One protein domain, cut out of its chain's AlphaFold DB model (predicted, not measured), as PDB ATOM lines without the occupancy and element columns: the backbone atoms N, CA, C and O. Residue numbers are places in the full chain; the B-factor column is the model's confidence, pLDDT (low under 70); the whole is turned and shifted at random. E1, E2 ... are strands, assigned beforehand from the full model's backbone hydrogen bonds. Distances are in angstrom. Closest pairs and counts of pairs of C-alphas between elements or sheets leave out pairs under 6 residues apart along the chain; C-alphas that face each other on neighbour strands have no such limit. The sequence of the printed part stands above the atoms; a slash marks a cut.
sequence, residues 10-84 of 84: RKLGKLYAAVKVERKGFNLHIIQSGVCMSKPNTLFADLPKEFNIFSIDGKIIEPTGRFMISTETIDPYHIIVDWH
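Overview. This is residues 10 to 84 of the 84 residues of an uncharacterized protein of Paenibacillus sp. Leaf72 (UniProt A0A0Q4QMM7). This is one small sheet of six strands, strongly twisted and rolled part of the way round, like a barrel left open: its edge strands E3 and E4 are apart, and the link of residues 47 to 51 runs from the one edge to the other. E6 and E1 lie in the middle, while E2, the longest strand, bends sharply and has E4 beside its first part. The 75 printed residues have six named strands, E1 to E6 along the chain, and no named helix; across the mixed sheet the order is E3, E5, E6, E1, E2, E4. The class is all strand, and the whole is compact, with a radius of gyration of the C-alphas of 11.3 A and spans of 31 by 22 by 18 A.

Arrangement. Start at residues 10 to 11, a short pairing antiparallel to residues 43 to 44 of E3, residues 43 to 46. Go on to E1, residues 16 to 24, and E2, residues 27 to 38: they form an antiparallel hairpin at 153 degrees, with N 18 and O 36 2.8 A apart, within hydrogen-bond range. E2 bends by 99 degrees at residue 32. Beside its first part look for E4, residues 52 to 54, parallel to E2, with N 28 and O 52 at 2.8 A. E3 is antiparallel to E5, residues 66 to 70, at 140 degrees, with N 45 and O 69 at 2.9 A. E5 forms an antiparallel hairpin at 146 degrees with E6, residues 77 to 83, where N 68 and O 81 are 2.9 A apart. E6 is antiparallel to E1 at 136 degrees, with N 21 and O 78 at 2.8 A. This pairing is staggered: E6 pairs with E1 over residues 77 to 80 and with E5 over residues 80 to 83. E1 and E3 are apart, and so are E4 and E6.

Along the chain. Find C-alpha 16 at (5.564, 54.628, -53.961); from there E1 runs 24.3 A to C-alpha 24 at (7.254, 43.224, -32.573). E2 measures 21.0 A from C-alpha 27 to C-alpha 38. The short strands E3 and E4 follow, and then E5, 13.3 A long. E6 runs 19.4 A and ends at C-alpha 83, at (10.773, 47.824, -54.615).

Size, cuts and confidence. The two C-alphas farthest apart are those of Gly 13 and Asp 57, at 31.8 A. The printed part has no cut and ends at His 84, the chain's last residue. The link from E4 to E5, 11 residues, is long. The mean pLDDT of the printed part is 92.2, and no printed residue is under 70.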
ATOM      1  N   ARG A  10      18.776  55.168 -49.028       91.25
ATOM      2  CA  ARG A  10      18.602  55.937 -50.263       91.25
ATOM      3  C   ARG A  10      17.205  56.532 -50.362       91.25
ATOM      4  O   ARG A  10      16.246  56.004 -49.806       91.25
ATOM      5  N   LYS A  11      17.098  57.621 -51.121       92.94
ATOM      6  CA  LYS A  11      15.817  58.208 -51.538       92.94
ATOM      7  C   LYS A  11      15.352  57.526 -52.817       92.94
ATOM      8  O   LYS A  11      16.174  57.244 -53.685       92.94
ATOM      9  N   LEU A  12      14.050  57.290 -52.948       90.06
ATOM     10  CA  LEU A  12      13.498  56.605 -54.123       90.06
ATOM     11  C   LEU A  12      13.098  57.555 -55.264       90.06
ATOM     12  O   LEU A  12      12.802  57.091 -56.362       90.06
ATOM     13  N   GLY A  13      13.079  58.871 -55.027       90.56
ATOM     14  CA  GLY A  13      12.939  59.900 -56.069       90.56
ATOM     15  C   GLY A  13      11.544  60.037 -56.689       90.56
ATOM     16  O   GLY A  13      11.310  60.967 -57.454       90.56
ATOM     17  N   LYS A  14      10.596  59.166 -56.332       91.31
ATOM     18  CA  LYS A  14       9.183  59.231 -56.728       91.31
ATOM     19  C   LYS A  14       8.283  58.705 -55.612       91.31
ATOM     20  O   LYS A  14       8.767  58.133 -54.636       91.31
ATOM     21  N   LEU A  15       6.978  58.919 -55.751       93.06
ATOM     22  CA  LEU A  15       5.988  58.350 -54.841       93.06
ATOM     23  C   LEU A  15       5.912  56.826 -55.037       93.06
ATOM     24  O   LEU A  15       5.902  56.362 -56.177       93.06
ATOM     25  N   TYR A  16       5.821  56.071 -53.944       92.88
ATOM     26  CA  TYR A  16       5.564  54.628 -53.961       92.88
ATOM     27  C   TYR A  16       4.384  54.297 -53.056       92.88
ATOM     28  O   TYR A  16       4.196  54.935 -52.017       92.88
ATOM     29  N   ALA A  17       3.608  53.286 -53.448       94.19
ATOM     30  CA  ALA A  17       2.656  52.661 -52.545       94.19
ATOM     31  C   ALA A  17       3.430  51.998 -51.401       94.19
ATOM     32  O   ALA A  17       4.419  51.299 -51.628       94.19
ATOM     33  N   ALA A  18       2.992  52.257 -50.179       94.94
ATOM     34  CA  ALA A  18       3.660  51.828 -48.969       94.94
ATOM     35  C   ALA A  18       2.641  51.356 -47.934       94.94
ATOM     36  O   ALA A  18       1.456  51.695 -47.993       94.94
ATOM     37  N   VAL A  19       3.113  50.588 -46.959       95.19
ATOM     38  CA  VAL A  19       2.299  50.130 -45.836       95.19
ATOM     39  C   VAL A  19       2.950  50.514 -44.521       95.19
ATOM     40  O   VAL A  19       4.155  50.352 -44.325       95.19
ATOM     41  N   LYS A  20       2.138  51.024 -43.600       95.44
ATOM     42  CA  LYS A  20       2.529  51.209 -42.211       95.44
ATOM     43  C   LYS A  20       2.471  49.867 -41.491       95.44
ATOM     44  O   LYS A  20       1.486  49.134 -41.586       95.44
ATOM     45  N   VAL A  21       3.532  49.573 -40.752       95.25
ATOM     46  CA  VAL A  21       3.684  48.351 -39.965       95.25
ATOM     47  C   VAL A  21       4.021  48.685 -38.517       95.25
ATOM     48  O   VAL A  21       4.628  49.720 -38.241       95.25
ATOM     49  N   GLU A  22       3.633  47.808 -37.601       95.44
ATOM     50  CA  GLU A  22       4.054  47.794 -36.201       95.44
ATOM     51  C   GLU A  22       5.096  46.685 -35.992       95.44
ATOM     52  O   GLU A  22       4.883  45.532 -36.369       95.44
ATOM     53  N   ARG A  23       6.229  47.021 -35.382       93.81
ATOM     54  CA  ARG A  23       7.333  46.112 -35.090       93.81
ATOM     55  C   ARG A  23       7.139  45.433 -33.740       93.81
ATOM     56  O   ARG A  23       6.994  46.085 -32.711       93.81
ATOM     57  N   LYS A  24       7.237  44.105 -33.746       93.88
ATOM     58  CA  LYS A  24       7.254  43.224 -32.573       93.88
ATOM     59  C   LYS A  24       8.471  42.308 -32.680       93.88
ATOM     60  O   LYS A  24       8.425  41.242 -33.288       93.88
ATOM     61  N   GLY A  25       9.604  42.767 -32.147       91.69
ATOM     62  CA  GLY A  25      10.895  42.095 -32.329       91.69
ATOM     63  C   GLY A  25      11.369  42.171 -33.784       91.69
ATOM     64  O   GLY A  25      11.641  43.267 -34.281       91.69
ATOM     65  N   PHE A  26      11.456  41.011 -34.441       92.31
ATOM     66  CA  PHE A  26      11.765  40.863 -35.871       92.31
ATOM     67  C   PHE A  26      10.509  40.720 -36.749       92.31
ATOM     68  O   PHE A  26      10.605  40.591 -37.964       92.31
ATOM     69  N   ASN A  27       9.316  40.775 -36.159       95.50
ATOM     70  CA  ASN A  27       8.065  40.657 -36.898       95.50
ATOM     71  C   ASN A  27       7.475  42.046 -37.149       95.50
ATOM     72  O   ASN A  27       7.372  42.860 -36.231       95.50
ATOM     73  N   LEU A  28       7.083  42.321 -38.388       96.00
ATOM     74  CA  LEU A  28       6.444  43.560 -38.819       96.00
ATOM     75  C   LEU A  28       4.994  43.260 -39.187       96.00
ATOM     76  O   LEU A  28       4.734  42.560 -40.158       96.00
ATOM     77  N   HIS A  29       4.046  43.785 -38.425       96.81
ATOM     78  CA  HIS A  29       2.622  43.555 -38.644       96.81
ATOM     79  C   HIS A  29       2.010  44.737 -39.382       96.81
ATOM     80  O   HIS A  29       2.067  45.861 -38.886       96.81
ATOM     81  N   ILE A  30       1.409  44.501 -40.548       95.25
ATOM     82  CA  ILE A  30       0.640  45.534 -41.248       95.25
ATOM     83  C   ILE A  30      -0.519  45.971 -40.356       95.25
ATOM     84  O   ILE A  30      -1.299  45.147 -39.881       95.25
ATOM     85  N   ILE A  31      -0.640  47.282 -40.142       93.44
ATOM     86  CA  ILE A  31      -1.759  47.836 -39.382       93.44
ATOM     87  C   ILE A  31      -2.971  48.046 -40.295       93.44
ATOM     88  O   ILE A  31      -2.835  48.395 -41.472       93.44
ATOM     89  N   GLN A  32      -4.172  47.880 -39.743       89.94
ATOM     90  CA  GLN A  32      -5.409  48.184 -40.458       89.94
ATOM     91  C   GLN A  32      -5.420  49.655 -40.904       89.94
ATOM     92  O   GLN A  32      -4.998  50.544 -40.164       89.94
ATOM     93  N   SER A  33      -5.865  49.907 -42.140       86.75
ATOM     94  CA  SER A  33      -5.812  51.232 -42.783       86.75
ATOM     95  C   SER A  33      -4.398  51.835 -42.883       86.75
ATOM     96  O   SER A  33      -4.239  53.048 -42.981       86.75
ATOM     97  N   GLY A  34      -3.358  50.994 -42.872       85.75
ATOM     98  CA  GLY A  34      -1.958  51.411 -42.955       85.75
ATOM     99  C   GLY A  34      -1.445  51.721 -44.364       85.75
ATOM    100  O   GLY A  34      -0.274  52.065 -44.499       85.75
ATOM    101  N   VAL A  35      -2.267  51.589 -45.408       92.19
ATOM    102  CA  VAL A  35      -1.855  51.862 -46.794       92.19
ATOM    103  C   VAL A  35      -1.654  53.364 -46.990       92.19
ATOM    104  O   VAL A  35      -2.530  54.166 -46.666       92.19
ATOM    105  N   CYS A  36      -0.504  53.755 -47.527       92.94
ATOM    106  CA  CYS A  36      -0.164  55.153 -47.761       92.94
ATOM    107  C   CYS A  36       0.760  55.326 -48.974       92.94
ATOM    108  O   CYS A  36       1.215  54.360 -49.582       92.94
ATOM    109  N   MET A  37       1.038  56.582 -49.329       94.62
ATOM    110  CA  MET A  37       2.030  56.931 -50.345       94.62
ATOM    111  C   MET A  37       3.286  57.471 -49.663       94.62
ATOM    112  O   MET A  37       3.212  58.446 -48.910       94.62
ATOM    113  N   SER A  38       4.445  56.869 -49.930       92.62
ATOM    114  CA  SER A  38       5.723  57.390 -49.441       92.62
ATOM    115  C   SER A  38       6.104  58.657 -50.200       92.62
ATOM    116  O   SER A  38       5.933  58.727 -51.418       92.62
ATOM    117  N   LYS A  39       6.689  59.646 -49.517       91.62
ATOM    118  CA  LYS A  39       7.190  60.853 -50.187       91.62
ATOM    119  C   LYS A  39       8.446  60.524 -51.014       91.62
ATOM    120  O   LYS A  39       9.212  59.644 -50.621       91.62
ATOM    121  N   PRO A  40       8.727  61.254 -52.111       91.31
ATOM    122  CA  PRO A  40       9.885  60.976 -52.972       91.31
ATOM    123  C   PRO A  40      11.238  61.076 -52.257       91.31
ATOM    124  O   PRO A  40      12.221  60.456 -52.663       91.31
ATOM    125  N   ASN A  41      11.291  61.887 -51.201       91.88
ATOM    126  CA  ASN A  41      12.484  62.178 -50.421       91.88
ATOM    127  C   ASN A  41      12.629  61.323 -49.154       91.88
ATOM    128  O   ASN A  41      13.616  61.526 -48.449       91.88
ATOM    129  N   THR A  42      11.694  60.407 -48.878       91.06
ATOM    130  CA  THR A  42      11.798  59.485 -47.743       91.06
ATOM    131  C   THR A  42      13.010  58.570 -47.920       91.06
ATOM    132  O   THR A  42      13.252  58.048 -49.014       91.06
ATOM    133  N   LEU A  43      13.783  58.400 -46.849       92.75
ATOM    134  CA  LEU A  43      14.945  57.522 -46.810       92.75
ATOM    135  C   LEU A  43      14.525  56.094 -46.479       92.75
ATOM    136  O   LEU A  43      13.896  55.831 -45.453       92.75
ATOM    137  N   PHE A  44      14.931  55.174 -47.346       93.31
ATOM    138  CA  PHE A  44      14.692  53.748 -47.204       93.31
ATOM    139  C   PHE A  44      16.014  52.985 -47.200       93.31
ATOM    140  O   PHE A  44      16.912  53.286 -47.987       93.31
ATOM    141  N   ALA A  45      16.109  51.981 -46.337       93.25
ATOM    142  CA  ALA A  45      17.142  50.952 -46.360       93.25
ATOM    143  C   ALA A  45      16.510  49.615 -46.767       93.25
ATOM    144  O   ALA A  45      15.288  49.469 -46.696       93.25
ATOM    145  N   ASP A  46      17.314  48.651 -47.208       93.44
ATOM    146  CA  ASP A  46      16.790  47.308 -47.455       93.44
ATOM    147  C   ASP A  46      16.296  46.694 -46.128       93.44
ATOM    148  O   ASP A  46      16.780  47.003 -45.035       93.44
ATOM    149  N   LEU A  47      15.255  45.867 -46.188       92.94
ATOM    150  CA  LEU A  47      14.793  45.162 -44.999       92.94
ATOM    151  C   LEU A  47      15.760  43.995 -44.712       92.94
ATOM    152  O   LEU A  47      15.990  43.177 -45.606       92.94
ATOM    153  N   PRO A  48      16.345  43.887 -43.501       91.12
ATOM    154  CA  PRO A  48      17.206  42.755 -43.168       91.12
ATOM    155  C   PRO A  48      16.442  41.425 -43.247       91.12
ATOM    156  O   PRO A  48      15.252  41.371 -42.935       91.12
ATOM    157  N   LYS A  49      17.126  40.348 -43.648       89.19
ATOM    158  CA  LYS A  49      16.507  39.034 -43.921       89.19
ATOM    159  C   LYS A  49      15.893  38.372 -42.690       89.19
ATOM    160  O   LYS A  49      15.099  37.452 -42.827       89.19
ATOM    161  N   GLU A  50      16.285  38.804 -41.497       92.81
ATOM    162  CA  GLU A  50      15.752  38.295 -40.238       92.81
ATOM    163  C   GLU A  50      14.323  38.790 -39.979       92.81
ATOM    164  O   GLU A  50      13.632  38.232 -39.126       92.81
ATOM    165  N   PHE A  51      13.886  39.843 -40.679       93.88
ATOM    166  CA  PHE A  51      12.560  40.410 -40.497       93.88
ATOM    167  C   PHE A  51      11.512  39.700 -41.348       93.88
ATOM    168  O   PHE A  51      11.688  39.506 -42.546       93.88
ATOM    169  N   ASN A  52      10.369  39.417 -40.726       95.56
ATOM    170  CA  ASN A  52       9.193  38.869 -41.394       95.56
ATOM    171  C   ASN A  52       8.086  39.921 -41.449       95.56
ATOM    172  O   ASN A  52       7.866  40.635 -40.468       95.56
ATOM    173  N   ILE A  53       7.352  39.984 -42.560       95.62
ATOM    174  CA  ILE A  53       6.172  40.846 -42.688       95.62
ATOM    175  C   ILE A  53       4.916  39.995 -42.604       95.62
ATOM    176  O   ILE A  53       4.756  39.037 -43.352       95.62
ATOM    177  N   PHE A  54       4.008  40.376 -41.716       96.31
ATOM    178  CA  PHE A  54       2.720  39.738 -41.522       96.31
ATOM    179  C   PHE A  54       1.602  40.646 -42.027       96.31
ATOM    180  O   PHE A  54       1.519  41.825 -41.674       96.31
ATOM    181  N   SER A  55       0.716  40.069 -42.831       93.62
ATOM    182  CA  SER A  55      -0.581  40.645 -43.182       93.62
ATOM    183  C   SER A  55      -1.450  40.881 -41.943       93.62
ATOM    184  O   SER A  55      -1.174  40.369 -40.855       93.62
ATOM    185  N   ILE A  56      -2.540  41.626 -42.135       91.75
ATOM    186  CA  ILE A  56      -3.546  41.890 -41.095       91.75
ATOM    187  C   ILE A  56      -4.132  40.572 -40.547       91.75
ATOM    188  O   ILE A  56      -4.398  40.473 -39.353       91.75
ATOM    189  N   ASP A  57      -4.229  39.534 -41.386       93.31
ATOM    190  CA  ASP A  57      -4.731  38.203 -41.012       93.31
ATOM    191  C   ASP A  57      -3.655  37.291 -40.388       93.31
ATOM    192  O   ASP A  57      -3.890  36.106 -40.159       93.31
ATOM    193  N   GLY A  58      -2.442  37.803 -40.154       92.75
ATOM    194  CA  GLY A  58      -1.348  37.047 -39.539       92.75
ATOM    195  C   GLY A  58      -0.610  36.085 -40.476       92.75
ATOM    196  O   GLY A  58       0.199  35.288 -40.008       92.75
ATOM    197  N   LYS A  59      -0.837  36.151 -41.794       96.12
ATOM    198  CA  LYS A  59      -0.048  35.395 -42.789       96.12
ATOM    199  C   LYS A  59       1.228  36.140 -43.162       96.12
ATOM    200  O   LYS A  59       1.168  37.358 -43.329       96.12
ATOM    201  N   ILE A  60       2.327  35.413 -43.354       95.75
ATOM    202  CA  ILE A  60       3.585  35.967 -43.874       95.75
ATOM    203  C   ILE A  60       3.383  36.432 -45.321       95.75
ATOM    204  O   ILE A  60       2.696  35.770 -46.100       95.75
ATOM    205  N   ILE A  61       3.956  37.586 -45.655       94.56
ATOM    206  CA  ILE A  61       3.963  38.164 -46.997       94.56
ATOM    207  C   ILE A  61       5.389  38.109 -47.534       94.56
ATOM    208  O   ILE A  61       6.306  38.642 -46.911       94.56
ATOM    209  N   GLU A  62       5.540  37.527 -48.718       93.75
ATOM    210  CA  GLU A  62       6.794  37.530 -49.467       93.75
ATOM    211  C   GLU A  62       6.875  38.761 -50.383       93.75
ATOM    212  O   GLU A  62       5.848  39.180 -50.933       93.75
ATOM    213  N   PRO A  63       8.065  39.358 -50.567       92.50
ATOM    214  CA  PRO A  63       8.240  40.455 -51.508       92.50
ATOM    215  C   PRO A  63       8.107  39.965 -52.951       92.50
ATOM    216  O   PRO A  63       8.566  38.879 -53.304       92.50
ATOM    217  N   THR A  64       7.531  40.801 -53.809       91.94
ATOM    218  CA  THR A  64       7.555  40.594 -55.262       91.94
ATOM    219  C   THR A  64       8.891  41.020 -55.870       91.94
ATOM    220  O   THR A  64       9.351  40.402 -56.827       91.94
ATOM    221  N   GLY A  65       9.536  42.042 -55.295       90.75
ATOM    222  CA  GLY A  65      10.912  42.430 -55.583       90.75
ATOM    223  C   GLY A  65      11.762  42.314 -54.322       90.75
ATOM    224  O   GLY A  65      12.259  41.241 -53.979       90.75
ATOM    225  N   ARG A  66      11.924  43.430 -53.608       92.19
ATOM    226  CA  ARG A  66      12.562  43.463 -52.290       92.19
ATOM    227  C   ARG A  66      11.889  44.468 -51.372       92.19
ATOM    228  O   ARG A  66      11.630  45.608 -51.759       92.19
ATOM    229  N   PHE A  67      11.690  44.075 -50.119       95.31
ATOM    230  CA  PHE A  67      11.187  45.003 -49.121       95.31
ATOM    231  C   PHE A  67      12.258  45.995 -48.696       95.31
ATOM    232  O   PHE A  67      13.399  45.637 -48.399       95.31
ATOM    233  N   MET A  68      11.851  47.253 -48.628       94.75
ATOM    234  CA  MET A  68      12.633  48.326 -48.049       94.75
ATOM    235  C   MET A  68      11.865  48.969 -46.901       94.75
ATOM    236  O   MET A  68      10.645  49.118 -46.959       94.75
ATOM    237  N   ILE A  69      12.592  49.390 -45.873       94.56
ATOM    238  CA  ILE A  69      12.055  49.972 -44.646       94.56
ATOM    239  C   ILE A  69      12.544  51.405 -44.469       94.56
ATOM    240  O   ILE A  69      13.716  51.722 -44.678       94.56
ATOM    241  N   SER A  70      11.631  52.296 -44.094       93.44
ATOM    242  CA  SER A  70      11.954  53.696 -43.848       93.44
ATOM    243  C   SER A  70      12.881  53.842 -42.640       93.44
ATOM    244  O   SER A  70      12.586  53.321 -41.562       93.44
ATOM    245  N   THR A  71      13.951  54.621 -42.779       89.25
ATOM    246  CA  THR A  71      14.894  54.896 -41.678       89.25
ATOM    247  C   THR A  71      14.484  56.088 -40.811       89.25
ATOM    248  O   THR A  71      15.153  56.396 -39.830       89.25
ATOM    249  N   GLU A  72      13.407  56.780 -41.186       82.75
ATOM    250  CA  GLU A  72      12.951  58.041 -40.580       82.75
ATOM    251  C   GLU A  72      11.767  57.864 -39.613       82.75
ATOM    252  O   GLU A  72      11.187  58.848 -39.157       82.75
ATOM    253  N   THR A  73      11.365  56.628 -39.312       76.50
ATOM    254  CA  THR A  73      10.190  56.351 -38.474       76.50
ATOM    255  C   THR A  73      10.535  56.063 -37.014       76.50
ATOM    256  O   THR A  73      11.695  55.884 -36.647       76.50
ATOM    257  N   ILE A  74       9.500  56.050 -36.168       78.19
ATOM    258  CA  ILE A  74       9.600  55.949 -34.710       78.19
ATOM    259  C   ILE A  74       9.097  54.573 -34.273       78.19
ATOM    260  O   ILE A  74       7.941  54.246 -34.533       78.19
ATOM    261  N   ASP A  75       9.938  53.809 -33.574       80.69
ATOM    262  CA  ASP A  75       9.581  52.517 -32.969       80.69
ATOM    263  C   ASP A  75       8.311  52.671 -32.096       80.69
ATOM    264  O   ASP A  75       8.235  53.616 -31.305       80.69
ATOM    265  N   PRO A  76       7.293  51.802 -32.232       89.56
ATOM    266  CA  PRO A  76       7.284  50.553 -32.994       89.56
ATOM    267  C   PRO A  76       6.852  50.681 -34.461       89.56
ATOM    268  O   PRO A  76       6.744  49.673 -35.146       89.56
ATOM    269  N   TYR A  77       6.558  51.873 -34.976       92.44
ATOM    270  CA  TYR A  77       5.949  52.021 -36.296       92.44
ATOM    271  C   TYR A  77       6.963  52.304 -37.404       92.44
ATOM    272  O   TYR A  77       7.836  53.161 -37.279       92.44
ATOM    273  N   HIS A  78       6.788  51.637 -38.543       93.56
ATOM    274  CA  HIS A  78       7.622  51.813 -39.731       93.56
ATOM    275  C   HIS A  78       6.786  51.882 -41.004       93.56
ATOM    276  O   HIS A  78       5.622  51.488 -41.008       93.56
ATOM    277  N   ILE A  79       7.381  52.394 -42.082       94.56
ATOM    278  CA  ILE A  79       6.819  52.336 -43.431       94.56
ATOM    279  C   ILE A  79       7.638  51.340 -44.252       94.56
ATOM    280  O   ILE A  79       8.868  51.420 -44.272       94.56
ATOM    281  N   ILE A  80       6.949  50.430 -44.936       95.12
ATOM    282  CA  ILE A  80       7.538  49.450 -45.849       95.12
ATOM    283  C   ILE A  80       7.072  49.721 -47.271       95.12
ATOM    284  O   ILE A  80       5.901  50.028 -47.495       95.12
ATOM    285  N   VAL A  81       7.981  49.560 -48.226       95.38
ATOM    286  CA  VAL A  81       7.678  49.511 -49.660       95.38
ATOM    287  C   VAL A  81       8.226  48.220 -50.255       95.38
ATOM    288  O   VAL A  81       9.259  47.722 -49.806       95.38
ATOM    289  N   ASP A  82       7.552  47.699 -51.274       94.06
ATOM    290  CA  ASP A  82       8.099  46.660 -52.145       94.06
ATOM    291  C   ASP A  82       8.702  47.334 -53.380       94.06
ATOM    292  O   ASP A  82       8.030  48.101 -54.075       94.06
ATOM    293  N   TRP A  83       9.998  47.132 -53.594       89.38
ATOM    294  CA  TRP A  83      10.773  47.824 -54.615       89.38
ATOM    295  C   TRP A  83      11.335  46.834 -55.636       89.38
ATOM    296  O   TRP A  83      11.970  45.848 -55.261       89.38
ATOM    297  N   HIS A  84      11.134  47.132 -56.922       82.69
ATOM    298  CA  HIS A  84      11.635  46.373 -58.072       82.69
ATOM    299  C   HIS A  84      12.667  47.200 -58.852       82.69
ATOM    300  O   HIS A  84      12.512  48.443 -58.911       82.69
TER     301      HIS A  84